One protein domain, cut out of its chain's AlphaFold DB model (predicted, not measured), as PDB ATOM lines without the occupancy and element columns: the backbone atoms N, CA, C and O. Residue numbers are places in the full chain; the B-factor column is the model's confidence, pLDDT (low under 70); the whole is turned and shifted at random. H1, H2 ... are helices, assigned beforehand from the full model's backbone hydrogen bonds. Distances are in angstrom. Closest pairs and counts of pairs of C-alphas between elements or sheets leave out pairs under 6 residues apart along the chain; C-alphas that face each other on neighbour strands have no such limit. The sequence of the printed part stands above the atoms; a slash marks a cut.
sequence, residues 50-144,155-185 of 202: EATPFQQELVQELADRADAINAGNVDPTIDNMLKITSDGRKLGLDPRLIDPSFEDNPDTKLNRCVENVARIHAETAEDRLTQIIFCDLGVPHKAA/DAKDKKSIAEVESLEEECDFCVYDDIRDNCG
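This is residues 50 to 144 and 155 to 185 of the 202 residues of an uncharacterized protein of Ruminococcus flavefaciens (UniProt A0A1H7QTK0). The model is a flat, loose layout of two helix pairs set end to end along the longest axis, a helical hairpin of H1 and H2 towards one end and H3 with H5 towards the other, while H4 lies off to one side and touches no helix. Residues 122 to 128 stick out at the far end of H3, and from there a long stretch with no named element, residues 124 to 144, folds back towards the mean of the C-alphas and on to the cut. The printed part has 126 residues with five named helices, H1 to H5 in that order along the chain, and no named strand; the class is all helix, with 64 of the 126 printed residues in the helices. The whole is loose, with a radius of gyration of the C-alphas of 17.7 A, and its C-alphas span 60 by 47 by 20 A.

The printed part begins at Glu 50. H1, residues 53 to 70, is the longest helix at 26.1 A and begins with C-alpha 53 at (129.628, 111.598, 67.405). H2 holds residues 81 to 91 and measures 15.0 A. H3, residues 109 to 123, measures 20.8 A and begins with C-alpha 109 at (118.137, 119.080, 65.222). H4, residues 156 to 166, measures 15.6 A. H5, residues 176 to 184, measures 11.9 A and ends with C-alpha 184 at (113.990, 131.062, 71.939).

H1 and H2 form a helical hairpin and touch, with the C-alphas of Leu 62 and Ile 84 closest at 6.2 A. They run opposite ways at a shallow tilt of 4 degrees. H2 and H3 are apart. H3 and H5 touch, with the C-alphas of Ala 118 and Cys 184 closest at 5.6 A. They run the same way at a steep tilt of 40 degrees. H4 is apart from H1, H2, H3 and H5, and its centre is 21.2 A from the mean of the C-alphas. In H1, H2, H3, H4 and H5, every O i to N i+4 pair is within hydrogen-bond range.

The two C-alphas farthest apart are those of Gly 72 and Glu 126, at 60.3 A. Residues 145 to 154 are not printed, and C-alphas 144 and 155 are 13.5 A apart across this cut, which falls in the link from H3 to H4. The link from H2 to H3 is long, with 17 residues; those from H1 to H2 and from H4 to H5 are short. The mean pLDDT of the printed part is 81.1; it is under 70 at residues 138 to 144, 155 to 173 and 185, and H4 has a mean of 44.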
ATOM      1  N   GLU A  50     123.780 116.830  60.441       93.06
ATOM      2  CA  GLU A  50     124.618 115.641  60.569       93.06
ATOM      3  C   GLU A  50     124.527 115.054  61.979       93.06
ATOM      4  O   GLU A  50     124.380 115.778  62.962       93.06
ATOM      5  N   ALA A  51     124.630 113.730  62.088       91.75
ATOM      6  CA  ALA A  51     124.608 113.068  63.387       91.75
ATOM      7  C   ALA A  51     125.895 113.367  64.167       91.75
ATOM      8  O   ALA A  51     127.001 113.109  63.677       91.75
ATOM      9  N   THR A  52     125.743 113.847  65.400       93.25
ATOM     10  CA  THR A  52     126.866 114.083  66.317       93.25
ATOM     11  C   THR A  52     127.604 112.772  66.634       93.25
ATOM     12  O   THR A  52     126.996 111.700  66.568       93.25
ATOM     13  N   PRO A  53     128.897 112.808  67.017       93.56
ATOM     14  CA  PRO A  53     129.628 111.598  67.405       93.56
ATOM     15  C   PRO A  53     128.914 110.794  68.501       93.56
ATOM     16  O   PRO A  53     128.801 109.578  68.394       93.56
ATOM     17  N   PHE A  54     128.333 111.483  69.487       93.00
ATOM     18  CA  PHE A  54     127.557 110.855  70.556       93.00
ATOM     19  C   PHE A  54     126.286 110.163  70.036       93.00
ATOM     20  O   PHE A  54     125.990 109.031  70.410       93.00
ATOM     21  N   GLN A  55     125.560 110.784  69.099       92.81
ATOM     22  CA  GLN A  55     124.423 110.124  68.450       92.81
ATOM     23  C   GLN A  55     124.846 108.883  67.656       92.81
ATOM     24  O   GLN A  55     124.107 107.905  67.629       92.81
ATOM     25  N   GLN A  56     126.018 108.899  67.013       94.44
ATOM     26  CA  GLN A  56     126.526 107.731  66.284       94.44
ATOM     27  C   GLN A  56     126.832 106.560  67.226       94.44
ATOM     28  O   GLN A  56     126.531 105.416  66.882       94.44
ATOM     29  N   GLU A  57     127.373 106.840  68.414       95.06
ATOM     30  CA  GLU A  57     127.588 105.840  69.466       95.06
ATOM     31  C   GLU A  57     126.257 105.235  69.933       95.06
ATOM     32  O   GLU A  57     126.089 104.017  69.881       95.06
ATOM     33  N   LEU A  58     125.263 106.069  70.254       94.31
ATOM     34  CA  LEU A  58     123.931 105.606  70.662       94.31
ATOM     35  C   LEU A  58     123.220 104.795  69.563       94.31
ATOM     36  O   LEU A  58     122.552 103.803  69.850       94.31
ATOM     37  N   VAL A  59     123.385 105.152  68.282       94.56
ATOM     38  CA  VAL A  59     122.860 104.346  67.163       94.56
ATOM     39  C   VAL A  59     123.494 102.954  67.137       94.56
ATOM     40  O   VAL A  59     122.801 101.975  66.844       94.56
ATOM     41  N   GLN A  60     124.791 102.847  67.433       94.69
ATOM     42  CA  GLN A  60     125.465 101.555  67.498       94.69
ATOM     43  C   GLN A  60     124.940 100.717  68.672       94.69
ATOM     44  O   GLN A  60     124.663  99.534  68.485       94.69
ATOM     45  N   GLU A  61     124.702 101.324  69.835       94.75
ATOM     46  CA  GLU A  61     124.086 100.637  70.978       94.75
ATOM     47  C   GLU A  61     122.676 100.117  70.655       94.75
ATOM     48  O   GLU A  61     122.330  98.982  70.991       94.75
ATOM     49  N   LEU A  62     121.862 100.907  69.944       94.38
ATOM     50  CA  LEU A  62     120.543 100.473  69.472       94.38
ATOM     51  C   LEU A  62     120.633  99.288  68.498       94.38
ATOM     52  O   LEU A  62     119.784  98.394  68.537       94.38
ATOM     53  N   ALA A  63     121.653  99.257  67.636       94.00
ATOM     54  CA  ALA A  63     121.889  98.132  66.737       94.00
ATOM     55  C   ALA A  63     122.261  96.859  67.515       94.00
ATOM     56  O   ALA A  63     121.684  95.798  67.263       94.00
ATOM     57  N   ASP A  64     123.144  96.975  68.505       93.94
ATOM     58  CA  ASP A  64     123.560  95.852  69.346       93.94
ATOM     59  C   ASP A  64     122.375  95.296  70.165       93.94
ATOM     60  O   ASP A  64     122.191  94.077  70.263       93.94
ATOM     61  N   ARG A  65     121.500  96.175  70.684       93.38
ATOM     62  CA  ARG A  65     120.234  95.785  71.338       93.38
ATOM     63  C   ARG A  65     119.308  95.029  70.381       93.38
ATOM     64  O   ARG A  65     118.750  93.992  70.749       93.38
ATOM     65  N   ALA A  66     119.170  95.502  69.142       92.25
ATOM     66  CA  ALA A  66     118.326  94.854  68.138       92.25
ATOM     67  C   ALA A  66     118.835  93.447  67.789       92.25
ATOM     68  O   ALA A  66     118.043  92.505  67.685       92.25
ATOM     69  N   ASP A  67     120.151  93.278  67.658       92.50
ATOM     70  CA  ASP A  67     120.771  91.976  67.415       92.50
ATOM     71  C   ASP A  67     120.564  91.016  68.597       92.50
ATOM     72  O   ASP A  67     120.231  89.844  68.388       92.50
ATOM     73  N   ALA A  68     120.661  91.503  69.838       91.19
ATOM     74  CA  ALA A  68     120.395  90.705  71.033       91.19
ATOM     75  C   ALA A  68     118.935  90.217  71.111       91.19
ATOM     76  O   ALA A  68     118.692  89.046  71.425       91.19
ATOM     77  N   ILE A  69     117.965  91.074  70.769       90.62
ATOM     78  CA  ILE A  69     116.542  90.702  70.689       90.62
ATOM     79  C   ILE A  69     116.315  89.667  69.586       90.62
ATOM     80  O   ILE A  69     115.647  88.659  69.811       90.62
ATOM     81  N   ASN A  70     116.906  89.867  68.405       88.00
ATOM     82  CA  ASN A  70     116.784  88.929  67.286       88.00
ATOM     83  C   ASN A  70     117.400  87.557  67.595       88.00
ATOM     84  O   ASN A  70     116.905  86.537  67.110       88.00
ATOM     85  N   ALA A  71     118.458  87.519  68.407       91.50
ATOM     86  CA  ALA A  71     119.067  86.286  68.895       91.50
ATOM     87  C   ALA A  71     118.239  85.584  69.991       91.50
ATOM     88  O   ALA A  71     118.541  84.443  70.338       91.50
ATOM     89  N   GLY A  72     117.199  86.235  70.528       88.75
ATOM     90  CA  GLY A  72     116.400  85.723  71.643       88.75
ATOM     91  C   GLY A  72     117.116  85.799  72.994       88.75
ATOM     92  O   GLY A  72     116.746  85.079  73.918       88.75
ATOM     93  N   ASN A  73     118.142  86.649  73.113       88.50
ATOM     94  CA  ASN A  73     118.935  86.800  74.336       88.50
ATOM     95  C   ASN A  73     118.272  87.722  75.376       88.50
ATOM     96  O   ASN A  73     118.781  87.839  76.489       88.50
ATOM     97  N   VAL A  74     117.170  88.390  75.019       90.31
ATOM     98  CA  VAL A  74     116.484  89.380  75.857       90.31
ATOM     99  C   VAL A  74     114.993  89.061  75.921       90.31
ATOM    100  O   VAL A  74     114.385  88.695  74.915       90.31
ATOM    101  N   ASP A  75     114.407  89.190  77.113       90.00
ATOM    102  CA  ASP A  75     112.964  89.057  77.301       90.00
ATOM    103  C   ASP A  75     112.241  90.254  76.642       90.00
ATOM    104  O   ASP A  75     112.552  91.399  76.986       90.00
ATOM    105  N   PRO A  76     111.261  90.027  75.741       87.69
ATOM    106  CA  PRO A  76     110.510  91.091  75.066       87.69
ATOM    107  C   PRO A  76     109.793  92.082  75.995       87.69
ATOM    108  O   PRO A  76     109.426  93.179  75.565       87.69
ATOM    109  N   THR A  77     109.543  91.694  77.249       88.69
ATOM    110  CA  THR A  77     108.954  92.573  78.271       88.69
ATOM    111  C   THR A  77     109.953  93.591  78.823       88.69
ATOM    112  O   THR A  77     109.545  94.660  79.269       88.69
ATOM    113  N   ILE A  78     111.253  93.290  78.755       88.25
ATOM    114  CA  ILE A  78     112.334  94.181  79.186       88.25
ATOM    115  C   ILE A  78     112.699  95.116  78.032       88.25
ATOM    116  O   ILE A  78     112.585  96.339  78.165       88.25
ATOM    117  N   ASP A  79     113.071  94.537  76.890       89.19
ATOM    118  CA  ASP A  79     113.451  95.269  75.684       89.19
ATOM    119  C   ASP A  79     112.920  94.573  74.430       89.19
ATOM    120  O   ASP A  79     112.873  93.346  74.341       89.19
ATOM    121  N   ASN A  80     112.494  95.363  73.451       91.12
ATOM    122  CA  ASN A  80     111.901  94.857  72.223       91.12
ATOM    123  C   ASN A  80     112.088  95.842  71.066       91.12
ATOM    124  O   ASN A  80     112.469  96.999  71.241       91.12
ATOM    125  N   MET A  81     111.774  95.382  69.854       90.19
ATOM    126  CA  MET A  81     111.947  96.203  68.657       90.19
ATOM    127  C   MET A  81     111.116  97.491  68.667       90.19
ATOM    128  O   MET A  81     111.544  98.454  68.045       90.19
ATOM    129  N   LEU A  82     109.968  97.538  69.358       89.81
ATOM    130  CA  LEU A  82     109.153  98.755  69.442       89.81
ATOM    131  C   LEU A  82     109.855  99.822  70.288       89.81
ATOM    132  O   LEU A  82     109.954 100.967  69.845       89.81
ATOM    133  N   LYS A  83     110.416  99.431  71.441       89.56
ATOM    134  CA  LYS A  83     111.240 100.319  72.275       89.56
ATOM    135  C   LYS A  83     112.432 100.863  71.493       89.56
ATOM    136  O   LYS A  83     112.576 102.073  71.390       89.56
ATOM    137  N   ILE A  84     113.192  99.997  70.818       90.75
ATOM    138  CA  ILE A  84     114.337 100.419  69.989       90.75
ATOM    139  C   ILE A  84     113.923 101.404  68.893       90.75
ATOM    140  O   ILE A  84     114.630 102.375  68.634       90.75
ATOM    141  N   THR A  85     112.788 101.175  68.226       91.00
ATOM    142  CA  THR A  85     112.318 102.116  67.200       91.00
ATOM    143  C   THR A  85     111.874 103.455  67.784       91.00
ATOM    144  O   THR A  85     112.079 104.479  67.132       91.00
ATOM    145  N   SER A  86     111.307 103.462  68.995       89.88
ATOM    146  CA  SER A  86     110.954 104.690  69.714       89.88
ATOM    147  C   SER A  86     112.212 105.463  70.116       89.88
ATOM    148  O   SER A  86     112.354 106.628  69.746       89.88
ATOM    149  N   ASP A  87     113.188 104.786  70.728       92.12
ATOM    150  CA  ASP A  87     114.488 105.361  71.088       92.12
ATOM    151  C   ASP A  87     115.202 105.923  69.854       92.12
ATOM    152  O   ASP A  87     115.684 107.051  69.867       92.12
ATOM    153  N   GLY A  88     115.198 105.199  68.732       92.94
ATOM    154  CA  GLY A  88     115.767 105.689  67.477       92.94
ATOM    155  C   GLY A  88     115.093 106.968  66.961       92.94
ATOM    156  O   GLY A  88     115.770 107.854  66.432       92.94
ATOM    157  N   ARG A  89     113.769 107.102  67.132       91.69
ATOM    158  CA  ARG A  89     113.021 108.315  66.761       91.69
ATOM    159  C   ARG A  89     113.382 109.489  67.680       91.69
ATOM    160  O   ARG A  89     113.622 110.580  67.168       91.69
ATOM    161  N   LYS A  90     113.473 109.248  68.995       91.44
ATOM    162  CA  LYS A  90     113.903 110.222  70.014       91.44
ATOM    163  C   LYS A  90     115.330 110.711  69.749       91.44
ATOM    164  O   LYS A  90     115.549 111.906  69.577       91.44
ATOM    165  N   LEU A  91     116.270 109.779  69.572       92.81
ATOM    166  CA  LEU A  91     117.680 110.044  69.270       92.81
ATOM    167  C   LEU A  91     117.868 110.903  68.019       92.81
ATOM    168  O   LEU A  91     118.744 111.768  67.969       92.81
ATOM    169  N   GLY A  92     117.051 110.646  66.997       91.38
ATOM    170  CA  GLY A  92     117.085 111.373  65.736       91.38
ATOM    171  C   GLY A  92     116.660 112.840  65.845       91.38
ATOM    172  O   GLY A  92     116.928 113.584  64.898       91.38
ATOM    173  N   LEU A  93     116.006 113.237  66.941       91.25
ATOM    174  CA  LEU A  93     115.632 114.615  67.261       91.25
ATOM    175  C   LEU A  93     116.647 115.237  68.232       91.25
ATOM    176  O   LEU A  93     117.354 116.172  67.850       91.25
ATOM    177  N   ASP A  94     116.744 114.689  69.445       92.19
ATOM    178  CA  ASP A  94     117.683 115.112  70.489       92.19
ATOM    179  C   ASP A  94     117.932 113.945  71.473       92.19
ATOM    180  O   ASP A  94     116.962 113.337  71.934       92.19
ATOM    181  N   PRO A  95     119.191 113.599  71.814       92.44
ATOM    182  CA  PRO A  95     119.489 112.532  72.773       92.44
ATOM    183  C   PRO A  95     118.825 112.712  74.145       92.44
ATOM    184  O   PRO A  95     118.506 111.711  74.788       92.44
ATOM    185  N   ARG A  96     118.568 113.956  74.578       91.56
ATOM    186  CA  ARG A  96     117.958 114.265  75.883       91.56
ATOM    187  C   ARG A  96     116.541 113.703  76.048       91.56
ATOM    188  O   ARG A  96     116.072 113.539  77.166       91.56
ATOM    189  N   LEU A  97     115.879 113.343  74.943       89.19
ATOM    190  CA  LEU A  97     114.591 112.635  74.943       89.19
ATOM    191  C   LEU A  97     114.681 111.167  75.385       89.19
ATOM    192  O   LEU A  97     113.660 110.560  75.709       89.19
ATOM    193  N   ILE A  98     115.874 110.572  75.324       88.62
ATOM    194  CA  ILE A  98     116.139 109.234  75.868       88.62
ATOM    195  C   ILE A  98     116.553 109.367  77.329       88.62
ATOM    196  O   ILE A  98     115.979 108.707  78.188       88.62
ATOM    197  N   ASP A  99     117.528 110.234  77.602       88.19
ATOM    198  CA  ASP A  99     118.020 110.495  78.951       88.19
ATOM    199  C   ASP A  99     118.252 112.006  79.139       88.19
ATOM    200  O   ASP A  99     119.175 112.563  78.534       88.19
ATOM    201  N   PRO A 100     117.460 112.680  79.994       87.88
ATOM    202  CA  PRO A 100     117.594 114.114  80.254       87.88
ATOM    203  C   PRO A 100     118.956 114.537  80.823       87.88
ATOM    204  O   PRO A 100     119.269 115.725  80.830       87.88
ATOM    205  N   SER A 101     119.759 113.597  81.335       88.75
ATOM    206  CA  SER A 101     121.091 113.879  81.879       88.75
ATOM    207  C   SER A 101     122.179 114.038  80.813       88.75
ATOM    208  O   SER A 101     123.299 114.439  81.143       88.75
ATOM    209  N   PHE A 102     121.873 113.737  79.547       90.75
ATOM    210  CA  PHE A 102     122.807 113.920  78.441       90.75
ATOM    211  C   PHE A 102     123.132 115.394  78.183       90.75
ATOM    212  O   PHE A 102     122.345 116.298  78.462       90.75
ATOM    213  N   GLU A 103     124.330 115.632  77.642       90.81
ATOM    214  CA  GLU A 103     124.804 116.976  77.318       90.81
ATOM    215  C   GLU A 103     123.941 117.616  76.225       90.81
ATOM    216  O   GLU A 103     123.626 116.992  75.208       90.81
ATOM    217  N   ASP A 104     123.603 118.887  76.432       90.31
ATOM    218  CA  ASP A 104     122.918 119.700  75.437       90.31
ATOM    219  C   ASP A 104     123.893 120.109  74.324       90.31
ATOM    220  O   ASP A 104     124.703 121.030  74.469       90.31
ATOM    221  N   ASN A 105     123.860 119.366  73.219       90.62
ATOM    222  CA  ASN A 105     124.756 119.588  72.096       90.62
ATOM    223  C   ASN A 105     124.128 120.573  71.086       90.62
ATOM    224  O   ASN A 105     123.061 120.284  70.538       90.62
ATOM    225  N   PRO A 106     124.797 121.692  70.746       91.00
ATOM    226  CA  PRO A 106     124.250 122.704  69.835       91.00
ATOM    227  C   PRO A 106     124.023 122.197  68.401       91.00
ATOM    228  O   PRO A 106     123.301 122.825  67.626       91.00
ATOM    229  N   ASP A 107     124.623 121.065  68.031       92.06
ATOM    230  CA  ASP A 107     124.486 120.459  66.710       92.06
ATOM    231  C   ASP A 107     123.305 119.474  66.605       92.06
ATOM    232  O   ASP A 107     123.148 118.825  65.571       92.06
ATOM    233  N   THR A 108     122.439 119.357  67.622       93.00
ATOM    234  CA  THR A 108     121.190 118.577  67.505       93.00
ATOM    235  C   THR A 108     120.170 119.271  66.599       93.00
ATOM    236  O   THR A 108     120.188 120.488  66.400       93.00
ATOM    237  N   LYS A 109     119.218 118.504  66.044       92.62
ATOM    238  CA  LYS A 109     118.137 119.080  65.222       92.62
ATOM    239  C   LYS A 109     117.281 120.061  66.009       92.62
ATOM    240  O   LYS A 109     116.821 121.044  65.433       92.62
ATOM    241  N   LEU A 110     117.081 119.788  67.297       91.88
ATOM    242  CA  LEU A 110     116.339 120.658  68.197       91.88
ATOM    243  C   LEU A 110     117.017 122.027  68.315       91.88
ATOM    244  O   LEU A 110     116.406 123.038  67.970       91.88
ATOM    245  N   ASN A 111     118.303 122.060  68.665       91.81
ATOM    246  CA  ASN A 111     119.047 123.313  68.793       91.81
ATOM    247  C   ASN A 111     119.166 124.078  67.471       91.81
ATOM    248  O   ASN A 111     118.999 125.297  67.435       91.81
ATOM    249  N   ARG A 112     119.348 123.374  66.348       92.44
ATOM    250  CA  ARG A 112     119.319 123.995  65.012       92.44
ATOM    251  C   ARG A 112     117.948 124.564  64.645       92.44
ATOM    252  O   ARG A 112     117.874 125.557  63.922       92.44
ATOM    253  N   CYS A 113     116.858 123.956  65.112       91.62
ATOM    254  CA  CYS A 113     115.514 124.503  64.938       91.62
ATOM    255  C   CYS A 113     115.348 125.796  65.746       91.62
ATOM    256  O   CYS A 113     114.966 126.814  65.170       91.62
ATOM    257  N   VAL A 114     115.725 125.782  67.027       91.62
ATOM    258  CA  VAL A 114     115.706 126.957  67.918       91.62
ATOM    259  C   VAL A 114     116.511 128.118  67.325       91.62
ATOM    260  O   VAL A 114     115.997 129.231  67.211       91.62
ATOM    261  N   GLU A 115     117.737 127.856  66.863       91.81
ATOM    262  CA  GLU A 115     118.596 128.854  66.211       91.81
ATOM    263  C   GLU A 115     117.902 129.494  64.997       91.81
ATOM    264  O   GLU A 115     117.883 130.718  64.850       91.81
ATOM    265  N   ASN A 116     117.284 128.677  64.136       91.56
ATOM    266  CA  ASN A 116     116.588 129.164  62.948       91.56
ATOM    267  C   ASN A 116     115.344 129.988  63.283       91.56
ATOM    268  O   ASN A 116     115.151 131.048  62.688       91.56
ATOM    269  N   VAL A 117     114.530 129.536  64.237       90.94
ATOM    270  CA  VAL A 117     113.320 130.243  64.679       90.94
ATOM    271  C   VAL A 117     113.678 131.613  65.245       90.94
ATOM    272  O   VAL A 117     113.096 132.624  64.836       90.94
ATOM    273  N   ALA A 118     114.670 131.666  66.138       90.06
ATOM    274  CA  ALA A 118     115.145 132.908  66.737       90.06
ATOM    275  C   ALA A 118     115.721 133.860  65.677       90.06
ATOM    276  O   ALA A 118     115.408 135.054  65.673       90.06
ATOM    277  N   ARG A 119     116.510 133.334  64.731       91.69
ATOM    278  CA  ARG A 119     117.068 134.109  63.616       91.69
ATOM    279  C   ARG A 119     115.972 134.703  62.727       91.69
ATOM    280  O   ARG A 119     115.976 135.909  62.499       91.69
ATOM    281  N   ILE A 120     115.021 133.890  62.260       90.50
ATOM    282  CA  ILE A 120     113.912 134.344  61.402       90.50
ATOM    283  C   ILE A 120     113.054 135.369  62.146       90.50
ATOM    284  O   ILE A 120     112.646 136.372  61.562       90.50
ATOM    285  N   HIS A 121     112.815 135.163  63.443       88.25
ATOM    286  CA  HIS A 121     112.073 136.117  64.262       88.25
ATOM    287  C   HIS A 121     112.766 137.482  64.311       88.25
ATOM    288  O   HIS A 121     112.120 138.505  64.090       88.25
ATOM    289  N   ALA A 122     114.080 137.504  64.550       89.81
ATOM    290  CA  ALA A 122     114.856 138.739  64.578       89.81
ATOM    291  C   ALA A 122     114.904 139.427  63.202       89.81
ATOM    292  O   ALA A 122     114.728 140.641  63.119       89.81
ATOM    293  N   GLU A 123     115.101 138.661  62.126       91.69
ATOM    294  CA  GLU A 123     115.141 139.173  60.748       91.69
ATOM    295  C   GLU A 123     113.795 139.758  60.290       91.69
ATOM    296  O   GLU A 123     113.775 140.686  59.485       91.69
ATOM    297  N   THR A 124     112.676 139.247  60.811       88.31
ATOM    298  CA  THR A 124     111.311 139.623  60.391       88.31
ATOM    299  C   THR A 124     110.538 140.410  61.457       88.31
ATOM    300  O   THR A 124     109.316 140.562  61.374       88.31
ATOM    301  N   ALA A 125     111.244 140.955  62.453       88.38
ATOM    302  CA  ALA A 125     110.645 141.660  63.585       88.38
ATOM    303  C   ALA A 125     109.818 142.895  63.173       88.38
ATOM    304  O   ALA A 125     108.803 143.196  63.805       88.38
ATOM    305  N   GLU A 126     110.214 143.595  62.103       91.44
ATOM    306  CA  GLU A 126     109.477 144.754  61.572       91.44
ATOM    307  C   GLU A 126     108.133 144.351  60.946       91.44
ATOM    308  O   GLU A 126     107.126 145.038  61.137       91.44
ATOM    309  N   ASP A 127     108.104 143.209  60.255       89.31
ATOM    310  CA  ASP A 127     106.925 142.685  59.560       89.31
ATOM    311  C   ASP A 127     105.942 141.976  60.504       89.31
ATOM    312  O   ASP A 127     104.783 141.762  60.147       89.31
ATOM    313  N   ARG A 128     106.393 141.627  61.720       86.62
ATOM    314  CA  ARG A 128     105.604 140.945  62.763       86.62
ATOM    315  C   ARG A 128     104.960 139.650  62.259       86.62
ATOM    316  O   ARG A 128     103.767 139.419  62.464       86.62
ATOM    317  N   LEU A 129     105.752 138.824  61.580       85.25
ATOM    318  CA  LEU A 129     105.289 137.552  61.035       85.25
ATOM    319  C   LEU A 129     104.969 136.536  62.139       85.25
ATOM    320  O   LEU A 129     105.540 136.565  63.230       85.25
ATOM    321  N   THR A 130     104.075 135.602  61.818       87.06
ATOM    322  CA  THR A 130     103.731 134.465  62.679       87.06
ATOM    323  C   THR A 130     104.528 133.242  62.250       87.06
ATOM    324  O   THR A 130     104.517 132.887  61.074       87.06
ATOM    325  N   GLN A 131     105.170 132.577  63.207       85.75
ATOM    326  CA  GLN A 131     105.795 131.271  63.011       85.75
ATOM    327  C   GLN A 131     104.956 130.204  63.718       85.75
ATOM    328  O   GLN A 131     104.441 130.449  64.809       85.75
ATOM    329  N   ILE A 132     104.813 129.032  63.100       88.31
ATOM    330  CA  ILE A 132     104.168 127.866  63.711       88.31
ATOM    331  C   ILE A 132     105.157 126.713  63.693       88.31
ATOM    332  O   ILE A 132     105.731 126.399  62.652       88.31
ATOM    333  N   ILE A 133     105.331 126.091  64.854       86.06
ATOM    334  CA  ILE A 133     106.233 124.964  65.062       86.06
ATOM    335  C   ILE A 133     105.372 123.750  65.392       86.06
ATOM    336  O   ILE A 133     104.539 123.804  66.296       86.06
ATOM    337  N   PHE A 134     105.574 122.663  64.654       86.06
ATOM    338  CA  PHE A 134     104.933 121.380  64.918       86.06
ATOM    339  C   PHE A 134     105.946 120.444  65.577       86.06
ATOM    340  O   PHE A 134     107.037 120.236  65.042       86.06
ATOM    341  N   CYS A 135     105.586 119.875  66.727       82.06
ATOM    342  CA  CYS A 135     106.413 118.927  67.466       82.06
ATOM    343  C   CYS A 135     105.584 117.689  67.809       82.06
ATOM    344  O   CYS A 135     104.626 117.782  68.568       82.06
ATOM    345  N   ASP A 136     105.980 116.532  67.277       80.19
ATOM    346  CA  ASP A 136     105.289 115.261  67.540       80.19
ATOM    347  C   ASP A 136     105.841 114.507  68.767       80.19
ATOM    348  O   ASP A 136     105.317 113.454  69.114       80.19
ATOM    349  N   LEU A 137     106.954 114.961  69.358       79.69
ATOM    350  CA  LEU A 137     107.675 114.280  70.441       79.69
ATOM    351  C   LEU A 137     108.026 115.262  71.557       79.69
ATOM    352  O   LEU A 137     108.338 116.419  71.274       79.69
ATOM    353  N   GLY A 138     108.044 114.776  72.803       68.25
ATOM    354  CA  GLY A 138     108.428 115.580  73.968       68.25
ATOM    355  C   GLY A 138     107.466 116.737  74.232       68.25
ATOM    356  O   GLY A 138     107.899 117.819  74.618       68.25
ATOM    357  N   VAL A 139     106.176 116.542  73.959       67.44
ATOM    358  CA  VAL A 139     105.117 117.498  74.297       67.44
ATOM    359  C   VAL A 139     104.732 117.337  75.773       67.44
ATOM    360  O   VAL A 139     104.764 116.225  76.302       67.44
ATOM    361  N   PRO A 140     104.390 118.430  76.475       63.16
ATOM    362  CA  PRO A 140     104.114 118.376  77.902       63.16
ATOM    363  C   PRO A 140     102.833 117.574  78.166       63.16
ATOM    364  O   PRO A 140     101.743 117.978  77.773       63.16
ATOM    365  N   HIS A 141     102.938 116.464  78.901       58.56
ATOM    366  CA  HIS A 141     101.789 115.604  79.228       58.56
ATOM    367  C   HIS A 141     100.921 116.098  80.404       58.56
ATOM    368  O   HIS A 141      99.962 115.438  80.812       58.56
ATOM    369  N   LYS A 142     101.189 117.283  80.963       47.72
ATOM    370  CA  LYS A 142     100.386 117.820  82.071       47.72
ATOM    371  C   LYS A 142      99.171 118.605  81.578       47.72
ATOM    372  O   LYS A 142      99.244 119.824  81.489       47.72
ATOM    373  N   ALA A 143      98.056 117.898  81.350       42.34
ATOM    374  CA  ALA A 143      96.713 118.278  81.834       42.34
ATOM    375  C   ALA A 143      95.572 117.352  81.336       42.34
ATOM    376  O   ALA A 143      94.517 117.831  80.929       42.34
ATOM    377  N   ALA A 144      95.685 116.028  81.487       39.84
ATOM    378  CA  ALA A 144      94.464 115.228  81.689       39.84
ATOM    379  C   ALA A 144      93.812 115.518  83.065       39.84
ATOM    380  O   ALA A 144      92.661 115.161  83.298       39.84
ATOM    381  N   ASP A 155      82.099 109.359  77.161       44.59
ATOM    382  CA  ASP A 155      83.306 109.807  76.424       44.59
ATOM    383  C   ASP A 155      84.630 109.496  77.154       44.59
ATOM    384  O   ASP A 155      85.730 109.606  76.602       44.59
ATOM    385  N   ALA A 156      84.553 109.073  78.418       43.41
ATOM    386  CA  ALA A 156      85.719 108.781  79.249       43.41
ATOM    387  C   ALA A 156      86.473 107.509  78.818       43.41
ATOM    388  O   ALA A 156      87.651 107.353  79.140       43.41
ATOM    389  N   LYS A 157      85.821 106.586  78.098       42.81
ATOM    390  CA  LYS A 157      86.448 105.329  77.653       42.81
ATOM    391  C   LYS A 157      87.344 105.505  76.431       42.81
ATOM    392  O   LYS A 157      88.408 104.890  76.391       42.81
ATOM    393  N   ASP A 158      86.964 106.364  75.491       44.47
ATOM    394  CA  ASP A 158      87.734 106.570  74.262       44.47
ATOM    395  C   ASP A 158      88.958 107.466  74.509       44.47
ATOM    396  O   ASP A 158      90.050 107.158  74.026       44.47
ATOM    397  N   LYS A 159      88.845 108.483  75.377       45.41
ATOM    398  CA  LYS A 159      89.995 109.303  75.816       45.41
ATOM    399  C   LYS A 159      91.025 108.494  76.607       45.41
ATOM    400  O   LYS A 159      92.226 108.715  76.466       45.41
ATOM    401  N   LYS A 160      90.561 107.511  77.387       37.44
ATOM    402  CA  LYS A 160      91.434 106.582  78.112       37.44
ATOM    403  C   LYS A 160      92.264 105.721  77.162       37.44
ATOM    404  O   LYS A 160      93.419 105.467  77.463       37.44
ATOM    405  N   SER A 161      91.723 105.348  76.000       46.31
ATOM    406  CA  SER A 161      92.453 104.531  75.025       46.31
ATOM    407  C   SER A 161      93.620 105.277  74.365       46.31
ATOM    408  O   SER A 161      94.671 104.682  74.170       46.31
ATOM    409  N   ILE A 162      93.481 106.578  74.079       47.31
ATOM    410  CA  ILE A 162      94.541 107.394  73.458       47.31
ATOM    411  C   ILE A 162      95.615 107.763  74.485       47.31
ATOM    412  O   ILE A 162      96.797 107.577  74.213       47.31
ATOM    413  N   ALA A 163      95.206 108.182  75.685       43.22
ATOM    414  CA  ALA A 163      96.136 108.461  76.777       43.22
ATOM    415  C   ALA A 163      96.892 107.198  77.232       43.22
ATOM    416  O   ALA A 163      98.064 107.284  77.573       43.22
ATOM    417  N   GLU A 164      96.264 106.012  77.194       44.06
ATOM    418  CA  GLU A 164      96.956 104.742  77.457       44.06
ATOM    419  C   GLU A 164      97.955 104.386  76.339       44.06
ATOM    420  O   GLU A 164      99.009 103.831  76.642       44.06
ATOM    421  N   VAL A 165      97.684 104.733  75.070       46.62
ATOM    422  CA  VAL A 165      98.635 104.527  73.958       46.62
ATOM    423  C   VAL A 165      99.816 105.505  74.037       46.62
ATOM    424  O   VAL A 165     100.943 105.088  73.783       46.62
ATOM    425  N   GLU A 166      99.589 106.761  74.437       43.06
ATOM    426  CA  GLU A 166     100.655 107.741  74.712       43.06
ATOM    427  C   GLU A 166     101.460 107.392  75.976       43.06
ATOM    428  O   GLU A 166     102.677 107.534  75.980       43.06
ATOM    429  N   SER A 167     100.829 106.831  77.015       42.66
ATOM    430  CA  SER A 167     101.502 106.416  78.262       42.66
ATOM    431  C   SER A 167     102.474 105.235  78.119       42.66
ATOM    432  O   SER A 167     103.154 104.865  79.076       42.66
ATOM    433  N   LEU A 168     102.512 104.595  76.944       42.78
ATOM    434  CA  LEU A 168     103.481 103.542  76.628       42.78
ATOM    435  C   LEU A 168     104.828 104.106  76.158       42.78
ATOM    436  O   LEU A 168     105.801 103.352  76.073       42.78
ATOM    437  N   GLU A 169     104.900 105.402  75.855       53.53
ATOM    438  CA  GLU A 169     106.172 106.103  75.763       53.53
ATOM    439  C   GLU A 169     106.625 106.404  77.196       53.53
ATOM    440  O   GLU A 169     105.889 107.015  77.964       53.53
ATOM    441  N   GLU A 170     107.802 105.904  77.593       51.88
ATOM    442  CA  GLU A 170     108.392 106.216  78.903       51.88
ATOM    443  C   GLU A 170     108.305 107.724  79.157       51.88
ATOM    444  O   GLU A 170     108.800 108.502  78.330       51.88
ATOM    445  N   GLU A 171     107.662 108.098  80.275       54.00
ATOM    446  CA  GLU A 171     107.599 109.467  80.784       54.00
ATOM    447  C   GLU A 171     109.019 110.032  80.787       54.00
ATOM    448  O   GLU A 171     109.860 109.660  81.606       54.00
ATOM    449  N   CYS A 172     109.308 110.888  79.814       56.91
ATOM    450  CA  CYS A 172     110.561 111.607  79.763       56.91
ATOM    451  C   CYS A 172     110.322 112.968  80.409       56.91
ATOM    452  O   CYS A 172     109.454 113.720  79.969       56.91
ATOM    453  N   ASP A 173     111.104 113.292  81.439       67.81
ATOM    454  CA  ASP A 173     111.056 114.606  82.091       67.81
ATOM    455  C   ASP A 173     111.487 115.741  81.144       67.81
ATOM    456  O   ASP A 173     111.206 116.913  81.401       67.81
ATOM    457  N   PHE A 174     112.172 115.411  80.043       81.00
ATOM    458  CA  PHE A 174     112.582 116.380  79.038       81.00
ATOM    459  C   PHE A 174     111.443 116.689  78.056       81.00
ATOM    460  O   PHE A 174     111.010 115.842  77.270       81.00
ATOM    461  N   CYS A 175     110.993 117.943  78.077       84.25
ATOM    462  CA  CYS A 175     109.950 118.473  77.213       84.25
ATOM    463  C   CYS A 175     110.564 119.371  76.128       84.25
ATOM    464  O   CYS A 175     111.115 120.433  76.414       84.25
ATOM    465  N   VAL A 176     110.422 118.960  74.868       84.81
ATOM    466  CA  VAL A 176     110.900 119.679  73.677       84.81
ATOM    467  C   VAL A 176     110.232 121.044  73.557       84.81
ATOM    468  O   VAL A 176     110.886 122.019  73.207       84.81
ATOM    469  N   TYR A 177     108.937 121.132  73.860       81.69
ATOM    470  CA  TYR A 177     108.218 122.405  73.809       81.69
ATOM    471  C   TYR A 177     108.783 123.417  74.812       81.69
ATOM    472  O   TYR A 177     109.010 124.574  74.457       81.69
ATOM    473  N   ASP A 178     109.014 122.976  76.052       83.44
ATOM    474  CA  ASP A 178     109.569 123.834  77.097       83.44
ATOM    475  C   ASP A 178     111.000 124.264  76.743       83.44
ATOM    476  O   ASP A 178     111.312 125.445  76.861       83.44
ATOM    477  N   ASP A 179     111.825 123.358  76.205       85.75
ATOM    478  CA  ASP A 179     113.188 123.669  75.747       85.75
ATOM    479  C   ASP A 179     113.192 124.723  74.623       85.75
ATOM    480  O   ASP A 179     113.915 125.718  74.705       85.75
ATOM    481  N   ILE A 180     112.322 124.588  73.611       85.56
ATOM    482  CA  ILE A 180     112.195 125.591  72.537       85.56
ATOM    483  C   ILE A 180     111.729 126.932  73.107       85.56
ATOM    484  O   ILE A 180     112.263 127.975  72.728       85.56
ATOM    485  N   ARG A 181     110.738 126.933  74.005       82.75
ATOM    486  CA  ARG A 181     110.225 128.161  74.628       82.75
ATOM    487  C   ARG A 181     111.320 128.890  75.394       82.75
ATOM    488  O   ARG A 181     111.498 130.097  75.210       82.75
ATOM    489  N   ASP A 182     112.037 128.161  76.235       84.56
ATOM    490  CA  ASP A 182     113.006 128.729  77.157       84.56
ATOM    491  C   ASP A 182     114.266 129.205  76.405       84.56
ATOM    492  O   ASP A 182     114.810 130.262  76.736       84.56
ATOM    493  N   ASN A 183     114.663 128.513  75.328       83.00
ATOM    494  CA  ASN A 183     115.837 128.866  74.524       83.00
ATOM    495  C   ASN A 183     115.566 129.925  73.441       83.00
ATOM    496  O   ASN A 183     116.462 130.699  73.102       83.00
ATOM    497  N   CYS A 184     114.342 130.016  72.905       74.31
ATOM    498  CA  CYS A 184     113.990 131.062  71.939       74.31
ATOM    499  C   CYS A 184     113.813 132.438  72.597       74.31
ATOM    500  O   CYS A 184     113.988 133.453  71.924       74.31
ATOM    501  N   GLY A 185     113.436 132.504  73.882       60.28
ATOM    502  CA  GLY A 185     113.162 133.773  74.573       60.28
ATOM    503  C   GLY A 185     111.996 134.574  73.969       60.28
ATOM    504  O   GLY A 185     111.897 135.783  74.184       60.28
TER     505      GLY A 185